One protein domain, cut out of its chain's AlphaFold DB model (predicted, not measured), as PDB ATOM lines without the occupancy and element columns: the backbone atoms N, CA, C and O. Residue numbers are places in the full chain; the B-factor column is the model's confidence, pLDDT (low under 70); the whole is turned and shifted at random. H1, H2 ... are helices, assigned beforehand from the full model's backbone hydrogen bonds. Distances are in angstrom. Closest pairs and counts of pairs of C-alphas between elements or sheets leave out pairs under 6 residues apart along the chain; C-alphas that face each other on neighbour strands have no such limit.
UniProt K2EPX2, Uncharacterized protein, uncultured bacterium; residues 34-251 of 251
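Overview. This is residues 34 to 251 of the 251 residues of an uncharacterized protein of uncultured bacterium (UniProt K2EPX2). A rounded, compact body of mostly crossed helices: H3 and H5 cross at its core with H1 packed on both, and H8, H9, H10 and H11 fold back and forth in a row along one side. H7 bridges H11 and H1, H12 packs on H7 and H5, and H2 and the small H6 lie toward opposite ends of the long axis. The printed part has 218 residues with twelve named helices, H1 to H12 in order, and no named strand; the class is all helix. The radius of gyration of the C-alphas is 16.9 A and the spans are 48 by 39 by 33 A.

Arrangement. H1, residues 36 to 52, touches H2, residues 62 to 70, with residues 47 to 51 alone; the closest C-alphas, of Phe 47 and Leu 69, are 6.7 A apart. The hub H3, residues 72 to 86, touches H1 at a shallow tilt of 26 degrees, opposite ways, closest at the C-alphas of Gln 36 and Val 80, 5.7 A. H4, residues 93 to 97, touches H3, closest at C-alphas 82 and 96, 5.0 A. H5, residues 112 to 133, touches H3 with residues 112 to 120 alone at a steep tilt of 67 degrees, only just short of about perpendicular; the closest C-alphas, of Gly 78 and Gly 116, are 4.3 A apart. H7, residues 147 to 161, touches H1, closest at C-alphas 37 and 155, 5.4 A. H8, residues 165 to 173, and H9, residues 186 to 200, form a hairpin at 17 degrees, closest at C-alphas 169 and 197, 4.6 A. H9 forms another with H10, residues 206 to 215, at 7 degrees, closest at C-alphas 199 and 208, 6.2 A, and H10 one with H11, residues 220 to 234, at 31 degrees, closest at C-alphas 214 and 220, 4.9 A. H11 touches H7, closest at C-alphas 149 and 230, 4.9 A. H12, residues 237 to 249, touches H5, closest at C-alphas 130 and 246, 5.9 A, and H6, residues 136 to 139, closest at C-alphas 139 and 239, 6.3 A. Every O i to N i+4 pair is within hydrogen-bond range in H1, H2, H4, H5, H8, H9 and H10, against 6 of 11 in H3, 9 of 11 in H7 and H11 and 8 of 9 in H12; H6 is too short for one.

Along the chain. H1 begins at C-alpha 36, (-30.312, 0.216, -42.122), and measures 24.7 A; H3 measures 24.2 A, H5 30.4 A. H12, 18.6 A, ends at C-alpha 249, (-27.646, -2.286, -25.025).

Size, cuts and confidence. The C-alphas farthest apart, of Glu 63 and Asn 142, are 48.7 A apart. The links H4 to H5 and H8 to H9 are long, and the printed part has no cut. Residues 56 to 59 have pLDDT under 70.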
ATOM      1  N   ALA A  34     -31.846  -6.107 -37.499       83.69
ATOM      2  CA  ALA A  34     -31.975  -4.645 -37.449       83.69
ATOM      3  C   ALA A  34     -32.177  -4.075 -38.870       83.69
ATOM      4  O   ALA A  34     -32.016  -4.775 -39.870       83.69
ATOM      5  N   SER A  35     -32.606  -2.821 -38.981       93.12
ATOM      6  CA  SER A  35     -32.731  -2.090 -40.257       93.12
ATOM      7  C   SER A  35     -31.532  -1.174 -40.502       93.12
ATOM      8  O   SER A  35     -30.586  -1.142 -39.718       93.12
ATOM      9  N   GLN A  36     -31.515  -0.472 -41.637       94.94
ATOM     10  CA  GLN A  36     -30.312   0.216 -42.122       94.94
ATOM     11  C   GLN A  36     -29.919   1.407 -41.242       94.94
ATOM     12  O   GLN A  36     -28.746   1.553 -40.904       94.94
ATOM     13  N   ILE A  37     -30.891   2.224 -40.820       97.75
ATOM     14  CA  ILE A  37     -30.641   3.359 -39.916       97.75
ATOM     15  C   ILE A  37     -30.157   2.844 -38.560       97.75
ATOM     16  O   ILE A  37     -29.151   3.335 -38.048       97.75
ATOM     17  N   SER A  38     -30.803   1.804 -38.030       97.75
ATOM     18  CA  SER A  38     -30.379   1.143 -36.795       97.75
ATOM     19  C   SER A  38     -28.926   0.665 -36.861       97.75
ATOM     20  O   SER A  38     -28.129   1.030 -36.003       97.75
ATOM     21  N   HIS A  39     -28.522  -0.041 -37.922       97.88
ATOM     22  CA  HIS A  39     -27.132  -0.476 -38.104       97.88
ATOM     23  C   HIS A  39     -26.121   0.681 -38.154       97.88
ATOM     24  O   HIS A  39     -25.043   0.582 -37.564       97.88
ATOM     25  N   ILE A  40     -26.463   1.785 -38.825       98.19
ATOM     26  CA  ILE A  40     -25.620   2.992 -38.879       98.19
ATOM     27  C   ILE A  40     -25.453   3.593 -37.478       98.19
ATOM     28  O   ILE A  40     -24.342   3.940 -37.071       98.19
ATOM     29  N   ILE A  41     -26.538   3.678 -36.713       98.00
ATOM     30  CA  ILE A  41     -26.520   4.223 -35.354       98.00
ATOM     31  C   ILE A  41     -25.754   3.304 -34.395       98.00
ATOM     32  O   ILE A  41     -24.965   3.791 -33.585       98.00
ATOM     33  N   TYR A  42     -25.902   1.987 -34.518       97.94
ATOM     34  CA  TYR A  42     -25.148   1.014 -33.719       97.94
ATOM     35  C   TYR A  42     -23.651   1.105 -34.002       97.94
ATOM     36  O   TYR A  42     -22.836   1.079 -33.079       97.94
ATOM     37  N   ALA A  43     -23.271   1.314 -35.264       97.81
ATOM     38  CA  ALA A  43     -21.880   1.545 -35.625       97.81
ATOM     39  C   ALA A  43     -21.355   2.865 -35.044       97.81
ATOM     40  O   ALA A  43     -20.236   2.911 -34.537       97.81
ATOM     41  N   LYS A  44     -22.177   3.925 -35.024       97.12
ATOM     42  CA  LYS A  44     -21.828   5.178 -34.341       97.12
ATOM     43  C   LYS A  44     -21.551   4.948 -32.849       97.12
ATOM     44  O   LYS A  44     -20.544   5.442 -32.350       97.12
ATOM     45  N   GLN A  45     -22.390   4.181 -32.152       96.38
ATOM     46  CA  GLN A  45     -22.163   3.851 -30.739       96.38
ATOM     47  C   GLN A  45     -20.860   3.080 -30.533       96.38
ATOM     48  O   GLN A  45     -20.095   3.406 -29.626       96.38
ATOM     49  N   LEU A  46     -20.573   2.105 -31.399       96.12
ATOM     50  CA  LEU A  46     -19.293   1.405 -31.393       96.12
ATOM     51  C   LEU A  46     -18.124   2.390 -31.536       96.12
ATOM     52  O   LEU A  46     -17.182   2.325 -30.749       96.12
ATOM     53  N   PHE A  47     -18.186   3.322 -32.489       96.50
ATOM     54  CA  PHE A  47     -17.133   4.321 -32.678       96.50
ATOM     55  C   PHE A  47     -16.945   5.200 -31.441       96.50
ATOM     56  O   PHE A  47     -15.812   5.354 -30.989       96.50
ATOM     57  N   ASP A  48     -18.035   5.712 -30.865       95.56
ATOM     58  CA  ASP A  48     -17.985   6.553 -29.666       95.56
ATOM     59  C   ASP A  48     -17.315   5.802 -28.496       95.56
ATOM     60  O   ASP A  48     -16.468   6.358 -27.792       95.56
ATOM     61  N   LYS A  49     -17.651   4.519 -28.301       94.06
ATOM     62  CA  LYS A  49     -17.047   3.679 -27.256       94.06
ATOM     63  C   LYS A  49     -15.568   3.382 -27.515       94.06
ATOM     64  O   LYS A  49     -14.764   3.387 -26.581       94.06
ATOM     65  N   LEU A  50     -15.186   3.137 -28.768       93.69
ATOM     66  CA  LEU A  50     -13.791   2.914 -29.162       93.69
ATOM     67  C   LEU A  50     -12.925   4.162 -28.931       93.69
ATOM     68  O   LEU A  50     -11.816   4.052 -28.401       93.69
ATOM     69  N   GLU A  51     -13.441   5.345 -29.272       94.44
ATOM     70  CA  GLU A  51     -12.766   6.633 -29.060       94.44
ATOM     71  C   GLU A  51     -12.541   6.925 -27.576       94.44
ATOM     72  O   GLU A  51     -11.438   7.311 -27.184       94.44
ATOM     73  N   LYS A  52     -13.550   6.657 -26.741       94.12
ATOM     74  CA  LYS A  52     -13.457   6.789 -25.278       94.12
ATOM     75  C   LYS A  52     -12.623   5.691 -24.616       94.12
ATOM     76  O   LYS A  52     -12.256   5.813 -23.453       94.12
ATOM     77  N   GLY A  53     -12.308   4.625 -25.349       89.94
ATOM     78  CA  GLY A  53     -11.561   3.484 -24.837       89.94
ATOM     79  C   GLY A  53     -12.360   2.552 -23.927       89.94
ATOM     80  O   GLY A  53     -11.761   1.766 -23.202       89.94
ATOM     81  N   GLU A  54     -13.690   2.591 -24.000       89.38
ATOM     82  CA  GLU A  54     -14.606   1.792 -23.172       89.38
ATOM     83  C   GLU A  54     -14.653   0.303 -23.576       89.38
ATOM     84  O   GLU A  54     -15.207  -0.514 -22.851       89.38
ATOM     85  N   LEU A  55     -14.058  -0.066 -24.719       81.50
ATOM     86  CA  LEU A  55     -14.053  -1.435 -25.270       81.50
ATOM     87  C   LEU A  55     -12.648  -2.070 -25.342       81.50
ATOM     88  O   LEU A  55     -12.429  -3.014 -26.098       81.50
ATOM     89  N   ARG A  56     -11.664  -1.535 -24.604       64.62
ATOM     90  CA  ARG A  56     -10.238  -1.876 -24.796       64.62
ATOM     91  C   ARG A  56      -9.778  -3.204 -24.188       64.62
ATOM     92  O   ARG A  56      -8.712  -3.680 -24.566       64.62
ATOM     93  N   GLU A  57     -10.539  -3.839 -23.299       54.03
ATOM     94  CA  GLU A  57     -10.097  -5.095 -22.681       54.03
ATOM     95  C   GLU A  57     -10.560  -6.325 -23.480       54.03
ATOM     96  O   GLU A  57     -11.730  -6.694 -23.480       54.03
ATOM     97  N   GLY A  58      -9.619  -6.970 -24.179       60.84
ATOM     98  CA  GLY A  58      -9.763  -8.329 -24.722       60.84
ATOM     99  C   GLY A  58     -10.412  -8.478 -26.105       60.84
ATOM    100  O   GLY A  58     -10.267  -9.542 -26.703       60.84
ATOM    101  N   PHE A  59     -11.075  -7.445 -26.642       68.12
ATOM    102  CA  PHE A  59     -11.812  -7.542 -27.918       68.12
ATOM    103  C   PHE A  59     -11.082  -6.959 -29.135       68.12
ATOM    104  O   PHE A  59     -11.240  -7.476 -30.241       68.12
ATOM    105  N   PHE A  60     -10.266  -5.916 -28.950       80.00
ATOM    106  CA  PHE A  60      -9.605  -5.202 -30.046       80.00
ATOM    107  C   PHE A  60      -8.147  -4.881 -29.717       80.00
ATOM    108  O   PHE A  60      -7.851  -4.396 -28.626       80.00
ATOM    109  N   ASP A  61      -7.242  -5.071 -30.677       88.06
ATOM    110  CA  ASP A  61      -5.911  -4.463 -30.606       88.06
ATOM    111  C   ASP A  61      -5.938  -2.999 -31.091       88.06
ATOM    112  O   ASP A  61      -6.831  -2.565 -31.823       88.06
ATOM    113  N   ASN A  62      -4.939  -2.213 -30.674       89.88
ATOM    114  CA  ASN A  62      -4.855  -0.785 -31.002       89.88
ATOM    115  C   ASN A  62      -4.810  -0.518 -32.515       89.88
ATOM    116  O   ASN A  62      -5.274   0.528 -32.972       89.88
ATOM    117  N   GLU A  63      -4.247  -1.440 -33.297       92.75
ATOM    118  CA  GLU A  63      -4.168  -1.300 -34.747       92.75
ATOM    119  C   GLU A  63      -5.554  -1.417 -35.388       92.75
ATOM    120  O   GLU A  63      -5.930  -0.569 -36.200       92.75
ATOM    121  N   THR A  64      -6.335  -2.405 -34.962       93.25
ATOM    122  CA  THR A  64      -7.717  -2.643 -35.378       93.25
ATOM    123  C   THR A  64      -8.597  -1.448 -35.023       93.25
ATOM    124  O   THR A  64      -9.314  -0.942 -35.888       93.25
ATOM    125  N   ILE A  65      -8.485  -0.923 -33.796       93.38
ATOM    126  CA  ILE A  65      -9.211   0.289 -33.374       93.38
ATOM    127  C   ILE A  65      -8.858   1.468 -34.282       93.38
ATOM    128  O   ILE A  65      -9.746   2.107 -34.850       93.38
ATOM    129  N   ARG A  66      -7.558   1.746 -34.460       94.69
ATOM    130  CA  ARG A  66      -7.080   2.849 -35.305       94.69
ATOM    131  C   ARG A  66      -7.609   2.717 -36.728       94.69
ATOM    132  O   ARG A  66      -8.050   3.707 -37.306       94.69
ATOM    133  N   LYS A  67      -7.588   1.508 -37.284       96.06
ATOM    134  CA  LYS A  67      -8.072   1.216 -38.634       96.06
ATOM    135  C   LYS A  67      -9.569   1.504 -38.768       96.06
ATOM    136  O   LYS A  67      -9.955   2.217 -39.687       96.06
ATOM    137  N   ILE A  68     -10.398   1.027 -37.843       95.75
ATOM    138  CA  ILE A  68     -11.850   1.270 -37.866       95.75
ATOM    139  C   ILE A  68     -12.166   2.761 -37.743       95.75
ATOM    140  O   ILE A  68     -12.954   3.287 -38.523       95.75
ATOM    141  N   LEU A  69     -11.518   3.460 -36.807       96.12
ATOM    142  CA  LEU A  69     -11.753   4.890 -36.590       96.12
ATOM    143  C   LEU A  69     -11.244   5.766 -37.742       96.12
ATOM    144  O   LEU A  69     -11.808   6.830 -37.985       96.12
ATOM    145  N   THR A  70     -10.212   5.320 -38.464       97.62
ATOM    146  CA  THR A  70      -9.696   6.013 -39.657       97.62
ATOM    147  C   THR A  70     -10.636   5.848 -40.852       97.62
ATOM    148  O   THR A  70     -10.834   6.791 -41.614       97.62
ATOM    149  N   TYR A  71     -11.245   4.670 -41.005       97.38
ATOM    150  CA  TYR A  71     -12.059   4.294 -42.165       97.38
ATOM    151  C   TYR A  71     -13.521   4.023 -41.777       97.38
ATOM    152  O   TYR A  71     -14.100   2.993 -42.132       97.38
ATOM    153  N   LYS A  72     -14.129   4.956 -41.030       97.50
ATOM    154  CA  LYS A  72     -15.520   4.834 -40.557       97.50
ATOM    155  C   LYS A  72     -16.526   4.707 -41.698       97.50
ATOM    156  O   LYS A  72     -17.473   3.941 -41.572       97.50
ATOM    157  N   ASP A  73     -16.319   5.426 -42.799       96.69
ATOM    158  CA  ASP A  73     -17.251   5.412 -43.933       96.69
ATOM    159  C   ASP A  73     -17.276   4.027 -44.608       96.69
ATOM    160  O   ASP A  73     -18.349   3.475 -44.835       96.69
ATOM    161  N   ASP A  74     -16.112   3.395 -44.799       96.62
ATOM    162  CA  ASP A  74     -16.009   2.016 -45.300       96.62
ATOM    163  C   ASP A  74     -16.663   1.007 -44.346       96.62
ATOM    164  O   ASP A  74     -17.307   0.054 -44.785       96.62
ATOM    165  N   PHE A  75     -16.515   1.209 -43.033       97.81
ATOM    166  CA  PHE A  75     -17.194   0.388 -42.032       97.81
ATOM    167  C   PHE A  75     -18.717   0.544 -42.134       97.81
ATOM    168  O   PHE A  75     -19.431  -0.452 -42.184       97.81
ATOM    169  N   LEU A  76     -19.227   1.773 -42.239       98.00
ATOM    170  CA  LEU A  76     -20.659   2.046 -42.402       98.00
ATOM    171  C   LEU A  76     -21.216   1.477 -43.712       98.00
ATOM    172  O   LEU A  76     -22.323   0.939 -43.709       98.00
ATOM    173  N   LEU A  77     -20.439   1.522 -44.797       97.00
ATOM    174  CA  LEU A  77     -20.750   0.837 -46.056       97.00
ATOM    175  C   LEU A  77     -20.954  -0.665 -45.803       97.00
ATOM    176  O   LEU A  77     -21.980  -1.236 -46.165       97.00
ATOM    177  N   GLY A  78     -20.012  -1.287 -45.091       96.69
ATOM    178  CA  GLY A  78     -20.100  -2.686 -44.677       96.69
ATOM    179  C   GLY A  78     -21.319  -2.997 -43.806       96.69
ATOM    180  O   GLY A  78     -21.938  -4.041 -43.987       96.69
ATOM    181  N   CYS A  79     -21.706  -2.095 -42.901       97.38
ATOM    182  CA  CYS A  79     -22.838  -2.290 -41.986       97.38
ATOM    183  C   CYS A  79     -24.195  -2.426 -42.676       97.38
ATOM    184  O   CYS A  79     -25.100  -3.019 -42.103       97.38
ATOM    185  N   VAL A  80     -24.367  -1.867 -43.869       96.88
ATOM    186  CA  VAL A  80     -25.642  -1.930 -44.607       96.88
ATOM    187  C   VAL A  80     -25.553  -2.832 -45.840       96.88
ATOM    188  O   VAL A  80     -26.554  -3.108 -46.496       96.88
ATOM    189  N   PHE A  81     -24.362  -3.344 -46.155       96.00
ATOM    190  CA  PHE A  81     -24.112  -4.238 -47.283       96.00
ATOM    191  C   PHE A  81     -24.941  -5.538 -47.295       96.00
ATOM    192  O   PHE A  81     -25.424  -5.902 -48.366       96.00
ATOM    193  N   PRO A  82     -25.141  -6.273 -46.180       94.12
ATOM    194  CA  PRO A  82     -25.637  -7.657 -46.254       94.12
ATOM    195  C   PRO A  82     -27.057  -7.795 -46.815       94.12
ATOM    196  O   PRO A  82     -27.455  -8.856 -47.323       94.12
ATOM    197  N   ASP A  83     -27.831  -6.718 -46.724       93.19
ATOM    198  CA  ASP A  83     -29.185  -6.595 -47.246       93.19
ATOM    199  C   ASP A  83     -29.250  -6.286 -48.754       93.19
ATOM    200  O   ASP A  83     -30.330  -6.365 -49.333       93.19
ATOM    201  N   VAL A  84     -28.113  -6.134 -49.450       93.88
ATOM    202  CA  VAL A  84     -28.051  -6.070 -50.929       93.88
ATOM    203  C   VAL A  84     -28.726  -7.267 -51.610       93.88
ATOM    204  O   VAL A  84     -29.277  -7.143 -52.705       93.88
ATOM    205  N   ARG A  85     -28.772  -8.424 -50.931       92.75
ATOM    206  CA  ARG A  85     -29.466  -9.638 -51.400       92.75
ATOM    207  C   ARG A  85     -30.941  -9.409 -51.741       92.75
ATOM    208  O   ARG A  85     -31.543 -10.205 -52.441       92.75
ATOM    209  N   LEU A  86     -31.551  -8.371 -51.175       90.75
ATOM    210  CA  LEU A  86     -32.962  -8.071 -51.374       90.75
ATOM    211  C   LEU A  86     -33.248  -7.584 -52.796       90.75
ATOM    212  O   LEU A  86     -34.356  -7.746 -53.303       90.75
ATOM    213  N   VAL A  87     -32.244  -6.989 -53.442       92.44
ATOM    214  CA  VAL A  87     -32.358  -6.469 -54.805       92.44
ATOM    215  C   VAL A  87     -31.545  -7.269 -55.819       92.44
ATOM    216  O   VAL A  87     -31.927  -7.272 -56.989       92.44
ATOM    217  N   ALA A  88     -30.500  -7.976 -55.374       91.00
ATOM    218  CA  ALA A  88     -29.689  -8.867 -56.199       91.00
ATOM    219  C   ALA A  88     -30.407 -10.201 -56.476       91.00
ATOM    220  O   ALA A  88     -30.896 -10.856 -55.562       91.00
ATOM    221  N   GLU A  89     -30.440 -10.630 -57.738       83.75
ATOM    222  CA  GLU A  89     -31.246 -11.784 -58.172       83.75
ATOM    223  C   GLU A  89     -30.701 -13.143 -57.704       83.75
ATOM    224  O   GLU A  89     -31.476 -14.076 -57.518       83.75
ATOM    225  N   ASN A  90     -29.389 -13.252 -57.472       84.75
ATOM    226  CA  ASN A  90     -28.706 -14.528 -57.223       84.75
ATOM    227  C   ASN A  90     -27.959 -14.582 -55.882       84.75
ATOM    228  O   ASN A  90     -27.031 -15.371 -55.729       84.75
ATOM    229  N   LEU A  91     -28.345 -13.750 -54.911       87.62
ATOM    230  CA  LEU A  91     -27.768 -13.786 -53.567       87.62
ATOM    231  C   LEU A  91     -28.784 -14.295 -52.551       87.62
ATOM    232  O   LEU A  91     -29.849 -13.713 -52.351       87.62
ATOM    233  N   ALA A  92     -28.425 -15.357 -51.839       87.62
ATOM    234  CA  ALA A  92     -29.169 -15.834 -50.689       87.62
ATOM    235  C   ALA A  92     -28.630 -15.219 -49.389       87.62
ATOM    236  O   ALA A  92     -27.504 -14.732 -49.292       87.62
ATOM    237  N   ARG A  93     -29.429 -15.310 -48.315       85.00
ATOM    238  CA  ARG A  93     -29.017 -14.860 -46.974       85.00
ATOM    239  C   ARG A  93     -27.724 -15.527 -46.513       85.00
ATOM    240  O   ARG A  93     -26.922 -14.868 -45.873       85.00
ATOM    241  N   LYS A  94     -27.506 -16.806 -46.828       86.75
ATOM    242  CA  LYS A  94     -26.271 -17.511 -46.452       86.75
ATOM    243  C   LYS A  94     -25.022 -16.855 -47.058       86.75
ATOM    244  O   LYS A  94     -24.004 -16.789 -46.380       86.75
ATOM    245  N   ASP A  95     -25.131 -16.301 -48.265       86.19
ATOM    246  CA  ASP A  95     -23.999 -15.724 -48.994       86.19
ATOM    247  C   ASP A  95     -23.583 -14.385 -48.371       86.19
ATOM    248  O   ASP A  95     -22.408 -14.023 -48.378       86.19
ATOM    249  N   THR A  96     -24.540 -13.678 -47.753       83.50
ATOM    250  CA  THR A  96     -24.298 -12.384 -47.106       83.50
ATOM    251  C   THR A  96     -24.303 -12.405 -45.578       83.50
ATOM    252  O   THR A  96     -23.784 -11.486 -44.980       83.50
ATOM    253  N   HIS A  97     -24.865 -13.392 -44.884       84.06
ATOM    254  CA  HIS A  97     -24.977 -13.388 -43.409       84.06
ATOM    255  C   HIS A  97     -24.281 -14.569 -42.736       84.06
ATOM    256  O   HIS A  97     -24.092 -14.546 -41.525       84.06
ATOM    257  N   MET A  98     -23.878 -15.591 -43.496       79.38
ATOM    258  CA  MET A  98     -23.112 -16.733 -42.979       79.38
ATOM    259  C   MET A  98     -21.658 -16.715 -43.468       79.38
ATOM    260  O   MET A  98     -20.981 -17.737 -43.445       79.38
ATOM    261  N   PHE A  99     -21.179 -15.546 -43.900       78.19
ATOM    262  CA  PHE A  99     -19.822 -15.357 -44.410       78.19
ATOM    263  C   PHE A  99     -18.749 -15.522 -43.320       78.19
ATOM    264  O   PHE A  99     -17.637 -15.961 -43.600       78.19
ATOM    265  N   PHE A 100     -19.075 -15.196 -42.064       82.94
ATOM    266  CA  PHE A 100     -18.132 -15.256 -40.948       82.94
ATOM    267  C   PHE A 100     -18.366 -16.490 -40.069       82.94
ATOM    268  O   PHE A 100     -19.481 -16.761 -39.626       82.94
ATOM    269  N   ASN A 101     -17.279 -17.198 -39.746       80.50
ATOM    270  CA  ASN A 101     -17.312 -18.382 -38.877       80.50
ATOM    271  C   ASN A 101     -17.678 -18.058 -37.421       80.50
ATOM    272  O   ASN A 101     -18.211 -18.906 -36.714       80.50
ATOM    273  N   GLN A 102     -17.369 -16.852 -36.952       83.56
ATOM    274  CA  GLN A 102     -17.724 -16.375 -35.618       83.56
ATOM    275  C   GLN A 102     -18.389 -15.014 -35.757       83.56
ATOM    276  O   GLN A 102     -17.914 -14.194 -36.535       83.56
ATOM    277  N   VAL A 103     -19.445 -14.762 -34.989       86.19
ATOM    278  CA  VAL A 103     -20.141 -13.469 -34.946       86.19
ATOM    279  C   VAL A 103     -19.903 -12.848 -33.580       86.19
ATOM    280  O   VAL A 103     -20.665 -13.020 -32.637       86.19
ATOM    281  N   ASN A 104     -18.766 -12.181 -33.470       89.31
ATOM    282  CA  ASN A 104     -18.319 -11.446 -32.297       89.31
ATOM    283  C   ASN A 104     -17.685 -10.127 -32.756       89.31
ATOM    284  O   ASN A 104     -17.512  -9.890 -33.954       89.31
ATOM    285  N   LEU A 105     -17.307  -9.289 -31.798       91.12
ATOM    286  CA  LEU A 105     -16.663  -8.007 -32.065       91.12
ATOM    287  C   LEU A 105     -15.154  -8.124 -32.359       91.12
ATOM    288  O   LEU A 105     -14.462  -7.122 -32.347       91.12
ATOM    289  N   ASP A 106     -14.613  -9.310 -32.644       90.44
ATOM    290  CA  ASP A 106     -13.210  -9.436 -33.054       90.44
ATOM    291  C   ASP A 106     -13.056  -9.106 -34.546       90.44
ATOM    292  O   ASP A 106     -13.504  -9.862 -35.413       90.44
ATOM    293  N   PHE A 107     -12.425  -7.976 -34.857       92.44
ATOM    294  CA  PHE A 107     -12.219  -7.513 -36.234       92.44
ATOM    295  C   PHE A 107     -10.776  -7.656 -36.723       92.44
ATOM    296  O   PHE A 107     -10.413  -7.110 -37.771       92.44
ATOM    297  N   ARG A 108      -9.943  -8.405 -35.996       90.69
ATOM    298  CA  ARG A 108      -8.557  -8.645 -36.405       90.69
ATOM    299  C   ARG A 108      -8.518  -9.294 -37.782       90.69
ATOM    300  O   ARG A 108      -9.306 -10.184 -38.096       90.69
ATOM    301  N   ASN A 109      -7.576  -8.839 -38.605       90.88
ATOM    302  CA  ASN A 109      -7.377  -9.287 -39.987       90.88
ATOM    303  C   ASN A 109      -8.536  -8.990 -40.960       90.88
ATOM    304  O   ASN A 109      -8.489  -9.438 -42.103       90.88
ATOM    305  N   LEU A 110      -9.545  -8.207 -40.563       93.31
ATOM    306  CA  LEU A 110     -10.615  -7.764 -41.459       93.31
ATOM    307  C   LEU A 110     -10.325  -6.369 -42.019       93.31
ATOM    308  O   LEU A 110      -9.694  -5.523 -41.375       93.31
ATOM    309  N   SER A 111     -10.784  -6.095 -43.240       94.44
ATOM    310  CA  SER A 111     -10.891  -4.715 -43.734       94.44
ATOM    311  C   SER A 111     -11.965  -3.942 -42.947       94.44
ATOM    312  O   SER A 111     -12.817  -4.569 -42.310       94.44
ATOM    313  N   PRO A 112     -11.979  -2.596 -42.971       96.19
ATOM    314  CA  PRO A 112     -13.033  -1.822 -42.307       96.19
ATOM    315  C   PRO A 112     -14.424  -2.206 -42.827       96.19
ATOM    316  O   PRO A 112     -15.322  -2.470 -42.036       96.19
ATOM    317  N   PHE A 113     -14.556  -2.376 -44.146       96.00
ATOM    318  CA  PHE A 113     -15.772  -2.875 -44.788       96.00
ATOM    319  C   PHE A 113     -16.198  -4.257 -44.274       96.00
ATOM    320  O   PHE A 113     -17.342  -4.448 -43.872       96.00
ATOM    321  N   GLN A 114     -15.280  -5.228 -44.220       94.81
ATOM    322  CA  GLN A 114     -15.586  -6.561 -43.683       94.81
ATOM    323  C   GLN A 114     -15.930  -6.519 -42.190       94.81
ATOM    324  O   GLN A 114     -16.749  -7.308 -41.731       94.81
ATOM    325  N   SER A 115     -15.326  -5.599 -41.438       95.94
ATOM    326  CA  SER A 115     -15.623  -5.397 -40.017       95.94
ATOM    327  C   SER A 115     -17.043  -4.868 -39.830       95.94
ATOM    328  O   SER A 115     -17.786  -5.415 -39.022       95.94
ATOM    329  N   GLY A 116     -17.455  -3.882 -40.633       97.25
ATOM    330  CA  GLY A 116     -18.827  -3.376 -40.651       97.25
ATOM    331  C   GLY A 116     -19.841  -4.433 -41.073       97.25
ATOM    332  O   GLY A 116     -20.883  -4.598 -40.444       97.25
ATOM    333  N   TRP A 117     -19.494  -5.237 -42.076       95.56
ATOM    334  CA  TRP A 117     -20.303  -6.381 -42.481       95.56
ATOM    335  C   TRP A 117     -20.456  -7.390 -41.329       95.56
ATOM    336  O   TRP A 117     -21.570  -7.758 -40.956       95.56
ATOM    337  N   LYS A 118     -19.366  -7.809 -40.686       95.12
ATOM    338  CA  LYS A 118     -19.442  -8.701 -39.522       95.12
ATOM    339  C   LYS A 118     -20.267  -8.087 -38.386       95.12
ATOM    340  O   LYS A 118     -21.046  -8.790 -37.741       95.12
ATOM    341  N   PHE A 119     -20.124  -6.782 -38.173       96.50
ATOM    342  CA  PHE A 119     -20.865  -6.029 -37.170       96.50
ATOM    343  C   PHE A 119     -22.374  -5.995 -37.448       96.50
ATOM    344  O   PHE A 119     -23.142  -6.145 -36.507       96.50
ATOM    345  N   HIS A 120     -22.814  -5.910 -38.708       96.19
ATOM    346  CA  HIS A 120     -24.230  -6.077 -39.073       96.19
ATOM    347  C   HIS A 120     -24.795  -7.394 -38.535       96.19
ATOM    348  O   HIS A 120     -25.795  -7.420 -37.825       96.19
ATOM    349  N   VAL A 121     -24.107  -8.506 -38.813       93.50
ATOM    350  CA  VAL A 121     -24.562  -9.835 -38.374       93.50
ATOM    351  C   VAL A 121     -24.557  -9.943 -36.844       93.50
ATOM    352  O   VAL A 121     -25.447 -10.565 -36.262       93.50
ATOM    353  N   TYR A 122     -23.586  -9.310 -36.180       94.19
ATOM    354  CA  TYR A 122     -23.560  -9.206 -34.722       94.19
ATOM    355  C   TYR A 122     -24.759  -8.422 -34.182       94.19
ATOM    356  O   TYR A 122     -25.421  -8.903 -33.264       94.19
ATOM    357  N   CYS A 123     -25.082  -7.269 -34.767       95.44
ATOM    358  CA  CYS A 123     -26.231  -6.453 -34.379       95.44
ATOM    359  C   CYS A 123     -27.551  -7.201 -34.562       95.44
ATOM    360  O   CYS A 123     -28.386  -7.174 -33.664       95.44
ATOM    361  N   ASP A 124     -27.725  -7.926 -35.667       93.00
ATOM    362  CA  ASP A 124     -28.895  -8.777 -35.895       93.00
ATOM    363  C   ASP A 124     -29.106  -9.792 -34.769       93.00
ATOM    364  O   ASP A 124     -30.206  -9.920 -34.228       93.00
ATOM    365  N   MET A 125     -28.040 -10.510 -34.410       91.56
ATOM    366  CA  MET A 125     -28.067 -11.495 -33.332       91.56
ATOM    367  C   MET A 125     -28.330 -10.819 -31.984       91.56
ATOM    368  O   MET A 125     -29.207 -11.247 -31.232       91.56
ATOM    369  N   LYS A 126     -27.604  -9.737 -31.686       93.62
ATOM    370  CA  LYS A 126     -27.672  -9.067 -30.389       93.62
ATOM    371  C   LYS A 126     -29.014  -8.381 -30.157       93.62
ATOM    372  O   LYS A 126     -29.553  -8.436 -29.054       93.62
ATOM    373  N   ARG A 127     -29.593  -7.796 -31.204       94.56
ATOM    374  CA  ARG A 127     -30.944  -7.237 -31.187       94.56
ATOM    375  C   ARG A 127     -31.969  -8.294 -30.802       94.56
ATOM    376  O   ARG A 127     -32.788  -8.041 -29.924       94.56
ATOM    377  N   GLU A 128     -31.904  -9.477 -31.405       92.50
ATOM    378  CA  GLU A 128     -32.823 -10.569 -31.081       92.50
ATOM    379  C   GLU A 128     -32.686 -11.028 -29.622       92.50
ATOM    380  O   GLU A 128     -33.694 -11.257 -28.951       92.50
ATOM    381  N   GLU A 129     -31.462 -11.117 -29.094       93.25
ATOM    382  CA  GLU A 129     -31.240 -11.406 -27.670       93.25
ATOM    383  C   GLU A 129     -31.922 -10.371 -26.769       93.25
ATOM    384  O   GLU A 129     -32.600 -10.739 -25.810       93.25
ATOM    385  N   ILE A 130     -31.778  -9.078 -27.084       95.19
ATOM    386  CA  ILE A 130     -32.354  -7.987 -26.288       95.19
ATOM    387  C   ILE A 130     -33.888  -7.989 -26.374       95.19
ATOM    388  O   ILE A 130     -34.557  -7.848 -25.351       95.19
ATOM    389  N   LEU A 131     -34.461  -8.194 -27.563       94.38
ATOM    390  CA  LEU A 131     -35.916  -8.268 -27.735       94.38
ATOM    391  C   LEU A 131     -36.528  -9.429 -26.943       94.38
ATOM    392  O   LEU A 131     -37.577  -9.254 -26.324       94.38
ATOM    393  N   ASN A 132     -35.867 -10.591 -26.923       93.94
ATOM    394  CA  ASN A 132     -36.310 -11.731 -26.119       93.94
ATOM    395  C   ASN A 132     -36.117 -11.486 -24.617       93.94
ATOM    396  O   ASN A 132     -37.015 -11.790 -23.841       93.94
ATOM    397  N   LYS A 133     -34.995 -10.881 -24.201       96.06
ATOM    398  CA  LYS A 133     -34.724 -10.514 -22.798       96.06
ATOM    399  C   LYS A 133     -35.821  -9.630 -22.194       96.06
ATOM    400  O   LYS A 133     -36.055  -9.698 -20.991       96.06
ATOM    401  N   TYR A 134     -36.448  -8.783 -23.008       96.44
ATOM    402  CA  TYR A 134     -37.479  -7.842 -22.575       96.44
ATOM    403  C   TYR A 134     -38.901  -8.237 -22.995       96.44
ATOM    404  O   TYR A 134     -39.783  -7.382 -22.997       96.44
ATOM    405  N   ASP A 135     -39.129  -9.504 -23.360       95.00
ATOM    406  CA  ASP A 135     -40.448 -10.038 -23.722       95.00
ATOM    407  C   ASP A 135     -41.175  -9.215 -24.803       95.00
ATOM    408  O   ASP A 135     -42.404  -9.080 -24.807       95.00
ATOM    409  N   PHE A 136     -40.424  -8.668 -25.766       94.12
ATOM    410  CA  PHE A 136     -40.969  -7.789 -26.802       94.12
ATOM    411  C   PHE A 136     -42.144  -8.428 -27.550       94.12
ATOM    412  O   PHE A 136     -43.162  -7.784 -27.790       94.12
ATOM    413  N   TYR A 137     -42.022  -9.712 -27.897       91.56
ATOM    414  CA  TYR A 137     -43.044 -10.430 -28.659       91.56
ATOM    415  C   TYR A 137     -44.345 -10.633 -27.882       91.56
ATOM    416  O   TYR A 137     -45.414 -10.608 -28.490       91.56
ATOM    417  N   GLU A 138     -44.266 -10.762 -26.559       92.31
ATOM    418  CA  GLU A 138     -45.445 -10.799 -25.695       92.31
ATOM    419  C   GLU A 138     -46.093  -9.410 -25.621       92.31
ATOM    420  O   GLU A 138     -47.312  -9.278 -25.764       92.31
ATOM    421  N   ALA A 139     -45.280  -8.354 -25.512       91.19
ATOM    422  CA  ALA A 139     -45.751  -6.969 -25.484       91.19
ATOM    423  C   ALA A 139     -46.492  -6.545 -26.770       91.19
ATOM    424  O   ALA A 139     -47.364  -5.672 -26.726       91.19
ATOM    425  N   ILE A 140     -46.189  -7.173 -27.913       92.50
ATOM    426  CA  ILE A 140     -46.814  -6.866 -29.212       92.50
ATOM    427  C   ILE A 140     -47.793  -7.932 -29.712       92.50
ATOM    428  O   ILE A 140     -48.229  -7.855 -30.863       92.50
ATOM    429  N   LYS A 141     -48.184  -8.909 -28.883       88.62
ATOM    430  CA  LYS A 141     -49.046 -10.028 -29.316       88.62
ATOM    431  C   LYS A 141     -50.344  -9.583 -30.004       88.62
ATOM    432  O   LYS A 141     -50.773 -10.199 -30.974       88.62
ATOM    433  N   ASN A 142     -50.917  -8.460 -29.562       83.38
ATOM    434  CA  ASN A 142     -52.172  -7.904 -30.085       83.38
ATOM    435  C   ASN A 142     -52.006  -7.097 -31.386       83.38
ATOM    436  O   ASN A 142     -52.998  -6.690 -31.983       83.38
ATOM    437  N   VAL A 143     -50.770  -6.826 -31.818       79.25
ATOM    438  CA  VAL A 143     -50.468  -6.030 -33.022       79.25
ATOM    439  C   VAL A 143     -50.210  -6.927 -34.243       79.25
ATOM    440  O   VAL A 143     -49.954  -6.424 -35.333       79.25
ATOM    441  N   GLU A 144     -50.334  -8.252 -34.082       76.50
ATOM    442  CA  GLU A 144     -49.913  -9.278 -35.043       76.50
ATOM    443  C   GLU A 144     -48.462  -9.074 -35.496       76.50
ATOM    444  O   GLU A 144     -48.190  -8.341 -36.452       76.50
ATOM    445  N   ASN A 145     -47.534  -9.761 -34.826       73.00
ATOM    446  CA  ASN A 145     -46.090  -9.612 -35.003       73.00
ATOM    447  C   ASN A 145     -45.662  -9.429 -36.474       73.00
ATOM    448  O   ASN A 145     -45.699 -10.362 -37.277       73.00
ATOM    449  N   SER A 146     -45.242  -8.208 -36.812       82.38
ATOM    450  CA  SER A 146     -44.601  -7.877 -38.081       82.38
ATOM    451  C   SER A 146     -43.178  -7.447 -37.790       82.38
ATOM    452  O   SER A 146     -42.924  -6.338 -37.322       82.38
ATOM    453  N   TRP A 147     -42.233  -8.336 -38.092       84.88
ATOM    454  CA  TRP A 147     -40.815  -8.066 -37.900       84.88
ATOM    455  C   TRP A 147     -40.362  -6.795 -38.620       84.88
ATOM    456  O   TRP A 147     -39.497  -6.088 -38.111       84.88
ATOM    457  N   LEU A 148     -40.946  -6.497 -39.784       89.19
ATOM    458  CA  LEU A 148     -40.598  -5.323 -40.576       89.19
ATOM    459  C   LEU A 148     -41.126  -4.044 -39.927       89.19
ATOM    460  O   LEU A 148     -40.397  -3.062 -39.852       89.19
ATOM    461  N   ALA A 149     -42.341  -4.083 -39.373       93.06
ATOM    462  CA  ALA A 149     -42.905  -2.945 -38.657       93.06
ATOM    463  C   ALA A 149     -42.061  -2.571 -37.426       93.06
ATOM    464  O   ALA A 149     -41.793  -1.395 -37.198       93.06
ATOM    465  N   ASN A 150     -41.575  -3.573 -36.684       93.19
ATOM    466  CA  ASN A 150     -40.725  -3.355 -35.509       93.19
ATOM    467  C   ASN A 150     -39.431  -2.606 -35.871       93.19
ATOM    468  O   ASN A 150     -39.047  -1.673 -35.177       93.19
ATOM    469  N   LYS A 151     -38.776  -3.007 -36.970       92.69
ATOM    470  CA  LYS A 151     -37.523  -2.402 -37.454       92.69
ATOM    471  C   LYS A 151     -37.719  -0.964 -37.924       92.69
ATOM    472  O   LYS A 151     -36.957  -0.078 -37.571       92.69
ATOM    473  N   MET A 152     -38.777  -0.732 -38.696       95.19
ATOM    474  CA  MET A 152     -39.085   0.599 -39.218       95.19
ATOM    475  C   MET A 152     -39.431   1.576 -38.091       95.19
ATOM    476  O   MET A 152     -38.997   2.724 -38.125       95.19
ATOM    477  N   LEU A 153     -40.171   1.120 -37.072       96.62
ATOM    478  CA  LEU A 153     -40.425   1.938 -35.888       96.62
ATOM    479  C   LEU A 153     -39.130   2.235 -35.125       96.62
ATOM    480  O   LEU A 153     -38.924   3.365 -34.703       96.62
ATOM    481  N   GLU A 154     -38.255   1.245 -34.956       97.19
ATOM    482  CA  GLU A 154     -36.944   1.447 -34.335       97.19
ATOM    483  C   GLU A 154     -36.164   2.548 -35.057       97.19
ATOM    484  O   GLU A 154     -35.813   3.531 -34.413       97.19
ATOM    485  N   ASP A 155     -36.018   2.461 -36.385       97.56
ATOM    486  CA  ASP A 155     -35.350   3.481 -37.203       97.56
ATOM    487  C   ASP A 155     -35.908   4.892 -36.969       97.56
ATOM    488  O   ASP A 155     -35.139   5.837 -36.797       97.56
ATOM    489  N   GLU A 156     -37.234   5.045 -36.914       97.81
ATOM    490  CA  GLU A 156     -37.883   6.324 -36.600       97.81
ATOM    491  C   GLU A 156     -37.531   6.829 -35.193       97.81
ATOM    492  O   GLU A 156     -37.262   8.019 -35.011       97.81
ATOM    493  N   LEU A 157     -37.518   5.949 -34.189       97.88
ATOM    494  CA  LEU A 157     -37.279   6.323 -32.793       97.88
ATOM    495  C   LEU A 157     -35.848   6.796 -32.537       97.88
ATOM    496  O   LEU A 157     -35.649   7.657 -31.677       97.88
ATOM    497  N   ILE A 158     -34.867   6.240 -33.250       97.50
ATOM    498  CA  ILE A 158     -33.445   6.527 -33.010       97.50
ATOM    499  C   ILE A 158     -32.800   7.413 -34.077       97.50
ATOM    500  O   ILE A 158     -31.660   7.826 -33.888       97.50
ATOM    501  N   TYR A 159     -33.510   7.769 -35.153       98.19
ATOM    502  CA  TYR A 159     -32.976   8.561 -36.270       98.19
ATOM    503  C   TYR A 159     -32.171   9.802 -35.842       98.19
ATOM    504  O   TYR A 159     -31.089  10.064 -36.369       98.19
ATOM    505  N   ASP A 160     -32.675  10.544 -34.854       97.12
ATOM    506  CA  ASP A 160     -32.094  11.820 -34.420       97.12
ATOM    507  C   ASP A 160     -30.763  11.656 -33.648       97.12
ATOM    508  O   ASP A 160     -30.096  12.644 -33.340       97.12
ATOM    509  N   VAL A 161     -30.343  10.420 -33.344       95.81
ATOM    510  CA  VAL A 161     -29.063  10.119 -32.674       95.81
ATOM    511  C   VAL A 161     -27.862  10.344 -33.597       95.81
ATOM    512  O   VAL A 161     -26.770  10.689 -33.134       95.81
ATOM    513  N   TYR A 162     -28.031  10.133 -34.902       94.69
ATOM    514  CA  TYR A 162     -26.978  10.372 -35.881       94.69
ATOM    515  C   TYR A 162     -27.161  11.760 -36.496       94.69
ATOM    516  O   TYR A 162     -28.240  12.124 -36.950       94.69
ATOM    517  N   ASN A 163     -26.098  12.557 -36.506       92.38
ATOM    518  CA  ASN A 163     -26.162  13.978 -36.860       92.38
ATOM    519  C   ASN A 163     -25.473  14.311 -38.190       92.38
ATOM    520  O   ASN A 163     -25.297  15.483 -38.503       92.38
ATOM    521  N   ASN A 164     -25.066  13.300 -38.962       95.12
ATOM    522  CA  ASN A 164     -24.304  13.493 -40.197       95.12
ATOM    523  C   ASN A 164     -24.902  12.735 -41.392       95.12
ATOM    524  O   ASN A 164     -24.181  12.149 -42.204       95.12
ATOM    525  N   TRP A 165     -26.237  12.688 -41.460       97.62
ATOM    526  CA  TRP A 165     -26.975  11.973 -42.506       97.62
ATOM    527  C   TRP A 165     -26.613  12.461 -43.911       97.62
ATOM    528  O   TRP A 165     -26.377  11.637 -44.788       97.62
ATOM    529  N   GLU A 166     -26.464  13.774 -44.108       97.50
ATOM    530  CA  GLU A 166     -26.112  14.374 -45.405       97.50
ATOM    531  C   GLU A 166     -24.803  13.814 -45.982       97.50
ATOM    532  O   GLU A 166     -24.747  13.435 -47.154       97.50
ATOM    533  N   LYS A 167     -23.758  13.673 -45.151       96.88
ATOM    534  CA  LYS A 167     -22.496  13.056 -45.582       96.88
ATOM    535  C   LYS A 167     -22.714  11.620 -46.065       96.88
ATOM    536  O   LYS A 167     -22.156  11.241 -47.092       96.88
ATOM    537  N   LEU A 168     -23.513  10.828 -45.345       96.81
ATOM    538  CA  LEU A 168     -23.783   9.437 -45.720       96.81
ATOM    539  C   LEU A 168     -24.639   9.314 -46.976       96.81
ATOM    540  O   LEU A 168     -24.358   8.450 -47.798       96.81
ATOM    541  N   VAL A 169     -25.633  10.184 -47.155       97.75
ATOM    542  CA  VAL A 169     -26.428  10.264 -48.391       97.75
ATOM    543  C   VAL A 169     -25.503  10.474 -49.589       97.75
ATOM    544  O   VAL A 169     -25.559   9.719 -50.558       97.75
ATOM    545  N   ASN A 170     -24.590  11.445 -49.502       97.12
ATOM    546  CA  ASN A 170     -23.625  11.714 -50.569       97.12
ATOM    547  C   ASN A 170     -22.689  10.522 -50.805       97.12
ATOM    548  O   ASN A 170     -22.490  10.116 -51.946       97.12
ATOM    549  N   PHE A 171     -22.176   9.919 -49.733       96.81
ATOM    550  CA  PHE A 171     -21.288   8.762 -49.821       96.81
ATOM    551  C   PHE A 171     -21.968   7.520 -50.426       96.81
ATOM    552  O   PHE A 171     -21.371   6.825 -51.239       96.81
ATOM    553  N   PHE A 172     -23.231   7.249 -50.090       96.81
ATOM    554  CA  PHE A 172     -23.989   6.128 -50.656       96.81
ATOM    555  C   PHE A 172     -24.464   6.371 -52.094       96.81
ATOM    556  O   PHE A 172     -24.751   5.408 -52.802       96.81
ATOM    557  N   ASN A 173     -24.513   7.624 -52.550       94.44
ATOM    558  CA  ASN A 173     -24.742   7.942 -53.962       94.44
ATOM    559  C   ASN A 173     -23.476   7.788 -54.825       94.44
ATOM    560  O   ASN A 173     -23.603   7.663 -56.041       94.44
ATOM    561  N   ASP A 174     -22.284   7.772 -54.219       93.56
ATOM    562  CA  ASP A 174     -20.993   7.638 -54.907       93.56
ATOM    563  C   ASP A 174     -20.091   6.611 -54.203       93.56
ATOM    564  O   ASP A 174     -19.050   6.922 -53.619       93.56
ATOM    565  N   ILE A 175     -20.535   5.352 -54.203       93.31
ATOM    566  CA  ILE A 175     -19.833   4.286 -53.483       93.31
ATOM    567  C   ILE A 175     -18.489   3.933 -54.144       93.31
ATOM    568  O   ILE A 175     -18.413   3.763 -55.374       93.31
ATOM    569  N   PRO A 176     -17.433   3.688 -53.344       91.69
ATOM    570  CA  PRO A 176     -16.142   3.274 -53.873       91.69
ATOM    571  C   PRO A 176     -16.229   1.933 -54.617       91.69
ATOM    572  O   PRO A 176     -17.182   1.151 -54.496       91.69
ATOM    573  N   ARG A 177     -15.202   1.631 -55.417       88.31
ATOM    574  CA  ARG A 177     -15.041   0.284 -55.979       88.31
ATOM    575  C   ARG A 177     -14.626  -0.675 -54.870       88.31
ATOM    576  O   ARG A 177     -13.585  -0.491 -54.249       88.31
ATOM    577  N   ILE A 178     -15.435  -1.708 -54.665       86.75
ATOM    578  CA  ILE A 178     -15.174  -2.792 -53.719       86.75
ATOM    579  C   ILE A 178     -15.147  -4.126 -54.461       86.75
ATOM    580  O   ILE A 178     -15.769  -4.268 -55.516       86.75
ATOM    581  N   ASN A 179     -14.436  -5.105 -53.904       84.56
ATOM    582  CA  ASN A 179     -14.472  -6.471 -54.417       84.56
ATOM    583  C   ASN A 179     -15.870  -7.049 -54.184       84.56
ATOM    584  O   ASN A 179     -16.335  -7.116 -53.046       84.56
ATOM    585  N   LEU A 180     -16.536  -7.431 -55.270       83.00
ATOM    586  CA  LEU A 180     -17.893  -7.955 -55.230       83.00
ATOM    587  C   LEU A 180     -17.878  -9.449 -54.911       83.00
ATOM    588  O   LEU A 180     -16.949 -10.167 -55.278       83.00
ATOM    589  N   LEU A 181     -18.934  -9.905 -54.239       85.31
ATOM    590  CA  LEU A 181     -19.215 -11.331 -54.131       85.31
ATOM    591  C   LEU A 181     -19.540 -11.896 -55.512       85.31
ATOM    592  O   LEU A 181     -20.084 -11.198 -56.371       85.31
ATOM    593  N   GLU A 182     -19.245 -13.176 -55.707       84.38
ATOM    594  CA  GLU A 182     -19.712 -13.887 -56.890       84.38
ATOM    595  C   GLU A 182     -21.244 -13.775 -56.990       84.38
ATOM    596  O   GLU A 182     -21.958 -13.904 -55.997       84.38
ATOM    597  N   GLY A 183     -21.749 -13.455 -58.183       83.88
ATOM    598  CA  GLY A 183     -23.179 -13.237 -58.417       83.88
ATOM    599  C   GLY A 183     -23.713 -11.851 -58.025       83.88
ATOM    600  O   GLY A 183     -24.873 -11.560 -58.319       83.88
ATOM    601  N   LEU A 184     -22.899 -10.971 -57.428       90.88
ATOM    602  CA  LEU A 184     -23.275  -9.581 -57.162       90.88
ATOM    603  C   LEU A 184     -22.807  -8.657 -58.288       90.88
ATOM    604  O   LEU A 184     -21.612  -8.417 -58.448       90.88
ATOM    605  N   SER A 185     -23.753  -8.098 -59.042       93.62
ATOM    606  CA  SER A 185     -23.443  -7.094 -60.061       93.62
ATOM    607  C   SER A 185     -23.197  -5.714 -59.439       93.62
ATOM    608  O   SER A 185     -23.719  -5.392 -58.363       93.62
ATOM    609  N   ARG A 186     -22.420  -4.873 -60.131       93.44
ATOM    610  CA  ARG A 186     -22.170  -3.488 -59.704       93.44
ATOM    611  C   ARG A 186     -23.468  -2.682 -59.666       93.44
ATOM    612  O   ARG A 186     -23.673  -1.915 -58.736       93.44
ATOM    613  N   GLU A 187     -24.358  -2.917 -60.620       94.56
ATOM    614  CA  GLU A 187     -25.649  -2.242 -60.743       94.56
ATOM    615  C   GLU A 187     -26.563  -2.573 -59.560       94.56
ATOM    616  O   GLU A 187     -27.198  -1.682 -59.004       94.56
ATOM    617  N   SER A 188     -26.607  -3.840 -59.125       94.75
ATOM    618  CA  SER A 188     -27.380  -4.241 -57.940       94.75
ATOM    619  C   SER A 188     -26.825  -3.608 -56.665       94.75
ATOM    620  O   SER A 188     -27.593  -3.201 -55.793       94.75
ATOM    621  N   LEU A 189     -25.495  -3.499 -56.564       95.31
ATOM    622  CA  LEU A 189     -24.835  -2.819 -55.455       95.31
ATOM    623  C   LEU A 189     -25.193  -1.326 -55.424       95.31
ATOM    624  O   LEU A 189     -25.665  -0.833 -54.405       95.31
ATOM    625  N   GLU A 190     -25.003  -0.618 -56.535       95.94
ATOM    626  CA  GLU A 190     -25.320   0.811 -56.654       95.94
ATOM    627  C   GLU A 190     -26.807   1.078 -56.411       95.94
ATOM    628  O   GLU A 190     -27.161   2.005 -55.686       95.94
ATOM    629  N   PHE A 191     -27.685   0.221 -56.932       96.19
ATOM    630  CA  PHE A 191     -29.121   0.326 -56.700       96.19
ATOM    631  C   PHE A 191     -29.485   0.156 -55.220       96.19
ATOM    632  O   PHE A 191     -30.299   0.918 -54.698       96.19
ATOM    633  N   TRP A 192     -28.866  -0.802 -54.525       97.00
ATOM    634  CA  TRP A 192     -29.071  -0.995 -53.091       97.00
ATOM    635  C   TRP A 192     -28.679   0.243 -52.279       97.00
ATOM    636  O   TRP A 192     -29.485   0.742 -51.489       97.00
ATOM    637  N   TYR A 193     -27.486   0.790 -52.509       97.69
ATOM    638  CA  TYR A 193     -27.047   1.988 -51.791       97.69
ATOM    639  C   TYR A 193     -27.848   3.235 -52.170       97.69
ATOM    640  O   TYR A 193     -28.131   4.042 -51.288       97.69
ATOM    641  N   ALA A 194     -28.323   3.358 -53.412       97.44
ATOM    642  CA  ALA A 194     -29.241   4.428 -53.802       97.44
ATOM    643  C   ALA A 194     -30.585   4.347 -53.048       97.44
ATOM    644  O   ALA A 194     -31.129   5.375 -52.634       97.44
ATOM    645  N   ILE A 195     -31.115   3.138 -52.815       97.56
ATOM    646  CA  ILE A 195     -32.320   2.940 -51.989       97.56
ATOM    647  C   ILE A 195     -32.064   3.385 -50.547       97.56
ATOM    648  O   ILE A 195     -32.893   4.099 -49.981       97.56
ATOM    649  N   ILE A 196     -30.932   2.984 -49.959       97.88
ATOM    650  CA  ILE A 196     -30.569   3.366 -48.585       97.88
ATOM    651  C   ILE A 196     -30.391   4.877 -48.486       97.88
ATOM    652  O   ILE A 196     -31.008   5.498 -47.628       97.88
ATOM    653  N   SER A 197     -29.602   5.464 -49.385       97.88
ATOM    654  CA  SER A 197     -29.371   6.906 -49.487       97.88
ATOM    655  C   SER A 197     -30.692   7.675 -49.479       97.88
ATOM    656  O   SER A 197     -30.888   8.586 -48.674       97.88
ATOM    657  N   LYS A 198     -31.667   7.233 -50.286       98.06
ATOM    658  CA  LYS A 198     -32.988   7.863 -50.324       98.06
ATOM    659  C   LYS A 198     -33.801   7.664 -49.043       98.06
ATOM    660  O   LYS A 198     -34.596   8.533 -48.690       98.06
ATOM    661  N   TYR A 199     -33.647   6.527 -48.374       97.94
ATOM    662  CA  TYR A 199     -34.367   6.218 -47.140       97.94
ATOM    663  C   TYR A 199     -33.845   7.014 -45.938       97.94
ATOM    664  O   TYR A 199     -34.649   7.479 -45.136       97.94
ATOM    665  N   ILE A 200     -32.528   7.217 -45.846       97.69
ATOM    666  CA  ILE A 200     -31.884   7.931 -44.730       97.69
ATOM    667  C   ILE A 200     -31.831   9.452 -44.912       97.69
ATOM    668  O   ILE A 200     -31.361  10.150 -44.025       97.69
ATOM    669  N   GLU A 201     -32.271   9.975 -46.059       97.56
ATOM    670  CA  GLU A 201     -32.231  11.412 -46.380       97.56
ATOM    671  C   GLU A 201     -33.031  12.267 -45.384       97.56
ATOM    672  O   GLU A 201     -32.714  13.433 -45.146       97.56
ATOM    673  N   LYS A 202     -34.076  11.691 -44.788       97.56
ATOM    674  CA  LYS A 202     -34.875  12.327 -43.744       97.56
ATOM    675  C   LYS A 202     -35.365  11.289 -42.745       97.56
ATOM    676  O   LYS A 202     -35.408  10.099 -43.052       97.56
ATOM    677  N   LYS A 203     -35.817  11.768 -41.584       97.88
ATOM    678  CA  LYS A 203     -36.421  10.923 -40.555       97.88
ATOM    679  C   LYS A 203     -37.531  10.054 -41.164       97.88
ATOM    680  O   LYS A 203     -38.418  10.620 -41.819       97.88
ATOM    681  N   PRO A 204     -37.496   8.722 -40.966       97.62
ATOM    682  CA  PRO A 204     -38.516   7.835 -41.491       97.62
ATOM    683  C   PRO A 204     -39.918   8.240 -41.044       97.62
ATOM    684  O   PRO A 204     -40.185   8.495 -39.875       97.62
ATOM    685  N   ASP A 205     -40.813   8.264 -42.016       96.94
ATOM    686  CA  ASP A 205     -42.250   8.456 -41.891       96.94
ATOM    687  C   ASP A 205     -42.959   7.342 -42.677       96.94
ATOM    688  O   ASP A 205     -42.334   6.585 -43.425       96.94
ATOM    689  N   ASN A 206     -44.286   7.249 -42.563       96.44
ATOM    690  CA  ASN A 206     -45.056   6.213 -43.266       96.44
ATOM    691  C   ASN A 206     -44.761   6.165 -44.772       96.44
ATOM    692  O   ASN A 206     -44.666   5.086 -45.352       96.44
ATOM    693  N   LYS A 207     -44.576   7.328 -45.411       96.56
ATOM    694  CA  LYS A 207     -44.336   7.420 -46.853       96.56
ATOM    695  C   LYS A 207     -42.960   6.873 -47.233       96.56
ATOM    696  O   LYS A 207     -42.847   6.116 -48.194       96.56
ATOM    697  N   THR A 208     -41.914   7.264 -46.516       96.94
ATOM    698  CA  THR A 208     -40.540   6.809 -46.778       96.94
ATOM    699  C   THR A 208     -40.356   5.338 -46.453       96.94
ATOM    700  O   THR A 208     -39.765   4.627 -47.262       96.94
ATOM    701  N   MET A 209     -40.934   4.857 -45.351       96.19
ATOM    702  CA  MET A 209     -40.959   3.432 -45.010       96.19
ATOM    703  C   MET A 209     -41.662   2.622 -46.101       96.19
ATOM    704  O   MET A 209     -41.104   1.650 -46.598       96.19
ATOM    705  N   HIS A 210     -42.841   3.061 -46.551       95.38
ATOM    706  CA  HIS A 210     -43.570   2.405 -47.636       95.38
ATOM    707  C   HIS A 210     -42.740   2.312 -48.928       95.38
ATOM    708  O   HIS A 210     -42.629   1.245 -49.535       95.38
ATOM    709  N   ILE A 211     -42.109   3.418 -49.339       95.56
ATOM    710  CA  ILE A 211     -41.235   3.449 -50.522       95.56
ATOM    711  C   ILE A 211     -40.054   2.489 -50.353       95.56
ATOM    712  O   ILE A 211     -39.749   1.741 -51.283       95.56
ATOM    713  N   PHE A 212     -39.404   2.485 -49.188       95.88
ATOM    714  CA  PHE A 212     -38.271   1.606 -48.909       95.88
ATOM    715  C   PHE A 212     -38.661   0.127 -48.996       95.88
ATOM    716  O   PHE A 212     -37.965  -0.650 -49.651       95.88
ATOM    717  N   ILE A 213     -39.799  -0.259 -48.414       93.31
ATOM    718  CA  ILE A 213     -40.330  -1.631 -48.457       93.31
ATOM    719  C   ILE A 213     -40.522  -2.085 -49.912       93.31
ATOM    720  O   ILE A 213     -39.986  -3.116 -50.321       93.31
ATOM    721  N   ILE A 214     -41.188  -1.267 -50.734       93.62
ATOM    722  CA  ILE A 214     -41.417  -1.582 -52.153       93.62
ATOM    723  C   ILE A 214     -40.100  -1.685 -52.924       93.62
ATOM    724  O   ILE A 214     -39.889  -2.637 -53.675       93.62
ATOM    725  N   LYS A 215     -39.208  -0.699 -52.775       93.31
ATOM    726  CA  LYS A 215     -37.973  -0.620 -53.569       93.31
ATOM    727  C   LYS A 215     -36.958  -1.691 -53.189       93.31
ATOM    728  O   LYS A 215     -36.297  -2.221 -54.076       93.31
ATOM    729  N   SER A 216     -36.895  -2.057 -51.913       89.19
ATOM    730  CA  SER A 216     -36.099  -3.190 -51.433       89.19
ATOM    731  C   SER A 216     -36.724  -4.550 -51.765       89.19
ATOM    732  O   SER A 216     -36.185  -5.569 -51.364       89.19
ATOM    733  N   LYS A 217     -37.857  -4.599 -52.481       87.44
ATOM    734  CA  LYS A 217     -38.594  -5.828 -52.814       87.44
ATOM    735  C   LYS A 217     -39.022  -6.660 -51.593       87.44
ATOM    736  O   LYS A 217     -39.392  -7.826 -51.734       87.44
ATOM    737  N   GLN A 218     -39.016  -6.076 -50.397       76.56
ATOM    738  CA  GLN A 218     -39.486  -6.739 -49.189       76.56
ATOM    739  C   GLN A 218     -41.008  -6.693 -49.157       76.56
ATOM    740  O   GLN A 218     -41.573  -5.611 -49.141       76.56
ATOM    741  N   GLU A 219     -41.679  -7.849 -49.125       76.56
ATOM    742  CA  GLU A 219     -43.127  -7.928 -48.859       76.56
ATOM    743  C   GLU A 219     -43.956  -6.905 -49.675       76.56
ATOM    744  O   GLU A 219     -44.876  -6.292 -49.141       76.56
ATOM    745  N   ILE A 220     -43.629  -6.693 -50.963       77.69
ATOM    746  CA  ILE A 220     -44.196  -5.611 -51.807       77.69
ATOM    747  C   ILE A 220     -45.728  -5.569 -51.724       77.69
ATOM    748  O   ILE A 220     -46.325  -4.502 -51.628       77.69
ATOM    749  N   GLN A 221     -46.366  -6.741 -51.719       83.06
ATOM    750  CA  GLN A 221     -47.824  -6.892 -51.687       83.06
ATOM    751  C   GLN A 221     -48.454  -6.557 -50.323       83.06
ATOM    752  O   GLN A 221     -49.673  -6.490 -50.214       83.06
ATOM    753  N   LYS A 222     -47.641  -6.374 -49.278       86.38
ATOM    754  CA  LYS A 222     -48.062  -6.096 -47.900       86.38
ATOM    755  C   LYS A 222     -47.505  -4.773 -47.371       86.38
ATOM    756  O   LYS A 222     -47.572  -4.548 -46.165       86.38
ATOM    757  N   ALA A 223     -46.955  -3.907 -48.225       89.56
ATOM    758  CA  ALA A 223     -46.342  -2.653 -47.786       89.56
ATOM    759  C   ALA A 223     -47.317  -1.782 -46.971       89.56
ATOM    760  O   ALA A 223     -46.965  -1.338 -45.878       89.56
ATOM    761  N   ASP A 224     -48.564  -1.640 -47.427       92.00
ATOM    762  CA  ASP A 224     -49.618  -0.922 -46.695       92.00
ATOM    763  C   ASP A 224     -49.926  -1.561 -45.333       92.00
ATOM    764  O   ASP A 224     -49.999  -0.872 -44.316       92.00
ATOM    765  N   LEU A 225     -50.030  -2.893 -45.288       92.62
ATOM    766  CA  LEU A 225     -50.275  -3.635 -44.048       92.62
ATOM    767  C   LEU A 225     -49.123  -3.459 -43.048       92.62
ATOM    768  O   LEU A 225     -49.345  -3.375 -41.841       92.62
ATOM    769  N   VAL A 226     -47.880  -3.403 -43.530       92.44
ATOM    770  CA  VAL A 226     -46.719  -3.133 -42.676       92.44
ATOM    771  C   VAL A 226     -46.824  -1.732 -42.081       92.44
ATOM    772  O   VAL A 226     -46.663  -1.595 -40.872       92.44
ATOM    773  N   VAL A 227     -47.156  -0.718 -42.884       93.81
ATOM    774  CA  VAL A 227     -47.338   0.665 -42.407       93.81
ATOM    775  C   VAL A 227     -48.467   0.767 -41.379       93.81
ATOM    776  O   VAL A 227     -48.291   1.402 -40.339       93.81
ATOM    777  N   GLU A 228     -49.589   0.079 -41.594       94.31
ATOM    778  CA  GLU A 228     -50.680   0.007 -40.611       94.31
ATOM    779  C   GLU A 228     -50.210  -0.601 -39.278       94.31
ATOM    780  O   GLU A 228     -50.567  -0.130 -38.194       94.31
ATOM    781  N   LYS A 229     -49.368  -1.639 -39.329       94.50
ATOM    782  CA  LYS A 229     -48.798  -2.250 -38.121       94.50
ATOM    783  C   LYS A 229     -47.820  -1.320 -37.407       94.50
ATOM    784  O   LYS A 229     -47.811  -1.312 -36.179       94.50
ATOM    785  N   ILE A 230     -47.058  -0.498 -38.132       94.62
ATOM    786  CA  ILE A 230     -46.188   0.526 -37.527       94.62
ATOM    787  C   ILE A 230     -47.033   1.532 -36.735       94.62
ATOM    788  O   ILE A 230     -46.715   1.812 -35.583       94.62
ATOM    789  N   GLU A 231     -48.157   2.000 -37.283       94.38
ATOM    790  CA  GLU A 231     -49.087   2.895 -36.573       94.38
ATOM    791  C   GLU A 231     -49.623   2.287 -35.270       94.38
ATOM    792  O   GLU A 231     -49.725   2.971 -34.248       94.38
ATOM    793  N   LYS A 232     -49.944   0.989 -35.277       95.12
ATOM    794  CA  LYS A 232     -50.361   0.270 -34.064       95.12
ATOM    795  C   LYS A 232     -49.220   0.170 -33.048       95.12
ATOM    796  O   LYS A 232     -49.460   0.362 -31.857       95.12
ATOM    797  N   LEU A 233     -47.990  -0.089 -33.500       94.25
ATOM    798  CA  LEU A 233     -46.808  -0.153 -32.635       94.25
ATOM    799  C   LEU A 233     -46.441   1.209 -32.030       94.25
ATOM    800  O   LEU A 233     -46.106   1.251 -30.851       94.25
ATOM    801  N   ARG A 234     -46.581   2.320 -32.771       94.69
ATOM    802  CA  ARG A 234     -46.372   3.687 -32.243       94.69
ATOM    803  C   ARG A 234     -47.246   3.987 -31.025       94.69
ATOM    804  O   ARG A 234     -46.877   4.781 -30.172       94.69
ATOM    805  N   ARG A 235     -48.418   3.354 -30.937       95.06
ATOM    806  CA  ARG A 235     -49.369   3.513 -29.823       95.06
ATOM    807  C   ARG A 235     -49.146   2.495 -28.701       95.06
ATOM    808  O   ARG A 235     -49.867   2.518 -27.706       95.06
ATOM    809  N   ASN A 236     -48.172   1.599 -28.847       95.12
ATOM    810  CA  ASN A 236     -47.811   0.587 -27.865       95.12
ATOM    811  C   ASN A 236     -46.566   1.053 -27.091       95.12
ATOM    812  O   ASN A 236     -45.432   0.776 -27.478       95.12
ATOM    813  N   ALA A 237     -46.786   1.765 -25.983       95.75
ATOM    814  CA  ALA A 237     -45.704   2.303 -25.154       95.75
ATOM    815  C   ALA A 237     -44.694   1.235 -24.666       95.75
ATOM    816  O   ALA A 237     -43.491   1.508 -24.709       95.75
ATOM    817  N   PRO A 238     -45.113   0.015 -24.258       95.62
ATOM    818  CA  PRO A 238     -44.175  -1.079 -24.000       95.62
ATOM    819  C   PRO A 238     -43.255  -1.396 -25.185       95.62
ATOM    820  O   PRO A 238     -42.047  -1.517 -24.998       95.62
ATOM    821  N   ALA A 239     -43.799  -1.489 -26.403       94.38
ATOM    822  CA  ALA A 239     -43.006  -1.761 -27.601       94.38
ATOM    823  C   ALA A 239     -41.963  -0.662 -27.847       94.38
ATOM    824  O   ALA A 239     -40.788  -0.970 -28.028       94.38
ATOM    825  N   GLU A 240     -42.367   0.610 -27.786       95.56
ATOM    826  CA  GLU A 240     -41.458   1.753 -27.943       95.56
ATOM    827  C   GLU A 240     -40.314   1.722 -26.917       95.56
ATOM    828  O   GLU A 240     -39.143   1.889 -27.270       95.56
ATOM    829  N   LEU A 241     -40.640   1.473 -25.645       96.81
ATOM    830  CA  LEU A 241     -39.658   1.401 -24.566       96.81
ATOM    831  C   LEU A 241     -38.632   0.289 -24.807       96.81
ATOM    832  O   LEU A 241     -37.435   0.496 -24.602       96.81
ATOM    833  N   ILE A 242     -39.090  -0.887 -25.238       96.81
ATOM    834  CA  ILE A 242     -38.215  -2.031 -25.496       96.81
ATOM    835  C   ILE A 242     -37.340  -1.788 -26.734       96.81
ATOM    836  O   ILE A 242     -36.146  -2.070 -26.682       96.81
ATOM    837  N   LEU A 243     -37.873  -1.196 -27.808       95.69
ATOM    838  CA  LEU A 243     -37.067  -0.830 -28.982       95.69
ATOM    839  C   LEU A 243     -35.965   0.180 -28.621       95.69
ATOM    840  O   LEU A 243     -34.824   0.022 -29.046       95.69
ATOM    841  N   LYS A 244     -36.244   1.155 -27.746       95.75
ATOM    842  CA  LYS A 244     -35.201   2.057 -27.218       95.75
ATOM    843  C   LYS A 244     -34.142   1.317 -26.391       95.75
ATOM    844  O   LYS A 244     -32.978   1.709 -26.413       95.75
ATOM    845  N   LYS A 245     -34.513   0.251 -25.669       96.69
ATOM    846  CA  LYS A 245     -33.555  -0.599 -24.933       96.69
ATOM    847  C   LYS A 245     -32.612  -1.361 -25.853       96.69
ATOM    848  O   LYS A 245     -31.457  -1.518 -25.475       96.69
ATOM    849  N   VAL A 246     -33.059  -1.764 -27.046       96.12
ATOM    850  CA  VAL A 246     -32.163  -2.341 -28.065       96.12
ATOM    851  C   VAL A 246     -31.015  -1.379 -28.333       96.12
ATOM    852  O   VAL A 246     -29.864  -1.735 -28.108       96.12
ATOM    853  N   PHE A 247     -31.330  -0.135 -28.689       94.06
ATOM    854  CA  PHE A 247     -30.322   0.896 -28.912       94.06
ATOM    855  C   PHE A 247     -29.402   1.115 -27.705       94.06
ATOM    856  O   PHE A 247     -28.203   1.279 -27.877       94.06
ATOM    857  N   MET A 248     -29.917   1.087 -26.475       93.44
ATOM    858  CA  MET A 248     -29.087   1.303 -25.282       93.44
ATOM    859  C   MET A 248     -28.106   0.155 -24.973       93.44
ATOM    860  O   MET A 248     -27.120   0.395 -24.280       93.44
ATOM    861  N   GLU A 249     -28.364  -1.068 -25.448       94.69
ATOM    862  CA  GLU A 249     -27.646  -2.286 -25.025       94.69
ATOM    863  C   GLU A 249     -26.941  -3.045 -26.165       94.69
ATOM    864  O   GLU A 249     -26.343  -4.096 -25.921       94.69
ATOM    865  N   ILE A 250     -27.022  -2.561 -27.408       93.12
ATOM    866  CA  ILE A 250     -26.543  -3.286 -28.598       93.12
ATOM    867  C   ILE A 250     -25.011  -3.429 -28.672       93.12
ATOM    868  O   ILE A 250     -24.509  -4.450 -29.148       93.12
ATOM    869  N   VAL A 251     -24.270  -2.437 -28.168       87.19
ATOM    870  CA  VAL A 251     -22.797  -2.390 -28.075       87.19
ATOM    871  C   VAL A 251     -22.403  -2.096 -26.642       87.19
ATOM    872  O   VAL A 251     -23.171  -1.390 -25.951       87.19
TER     873      VAL A 251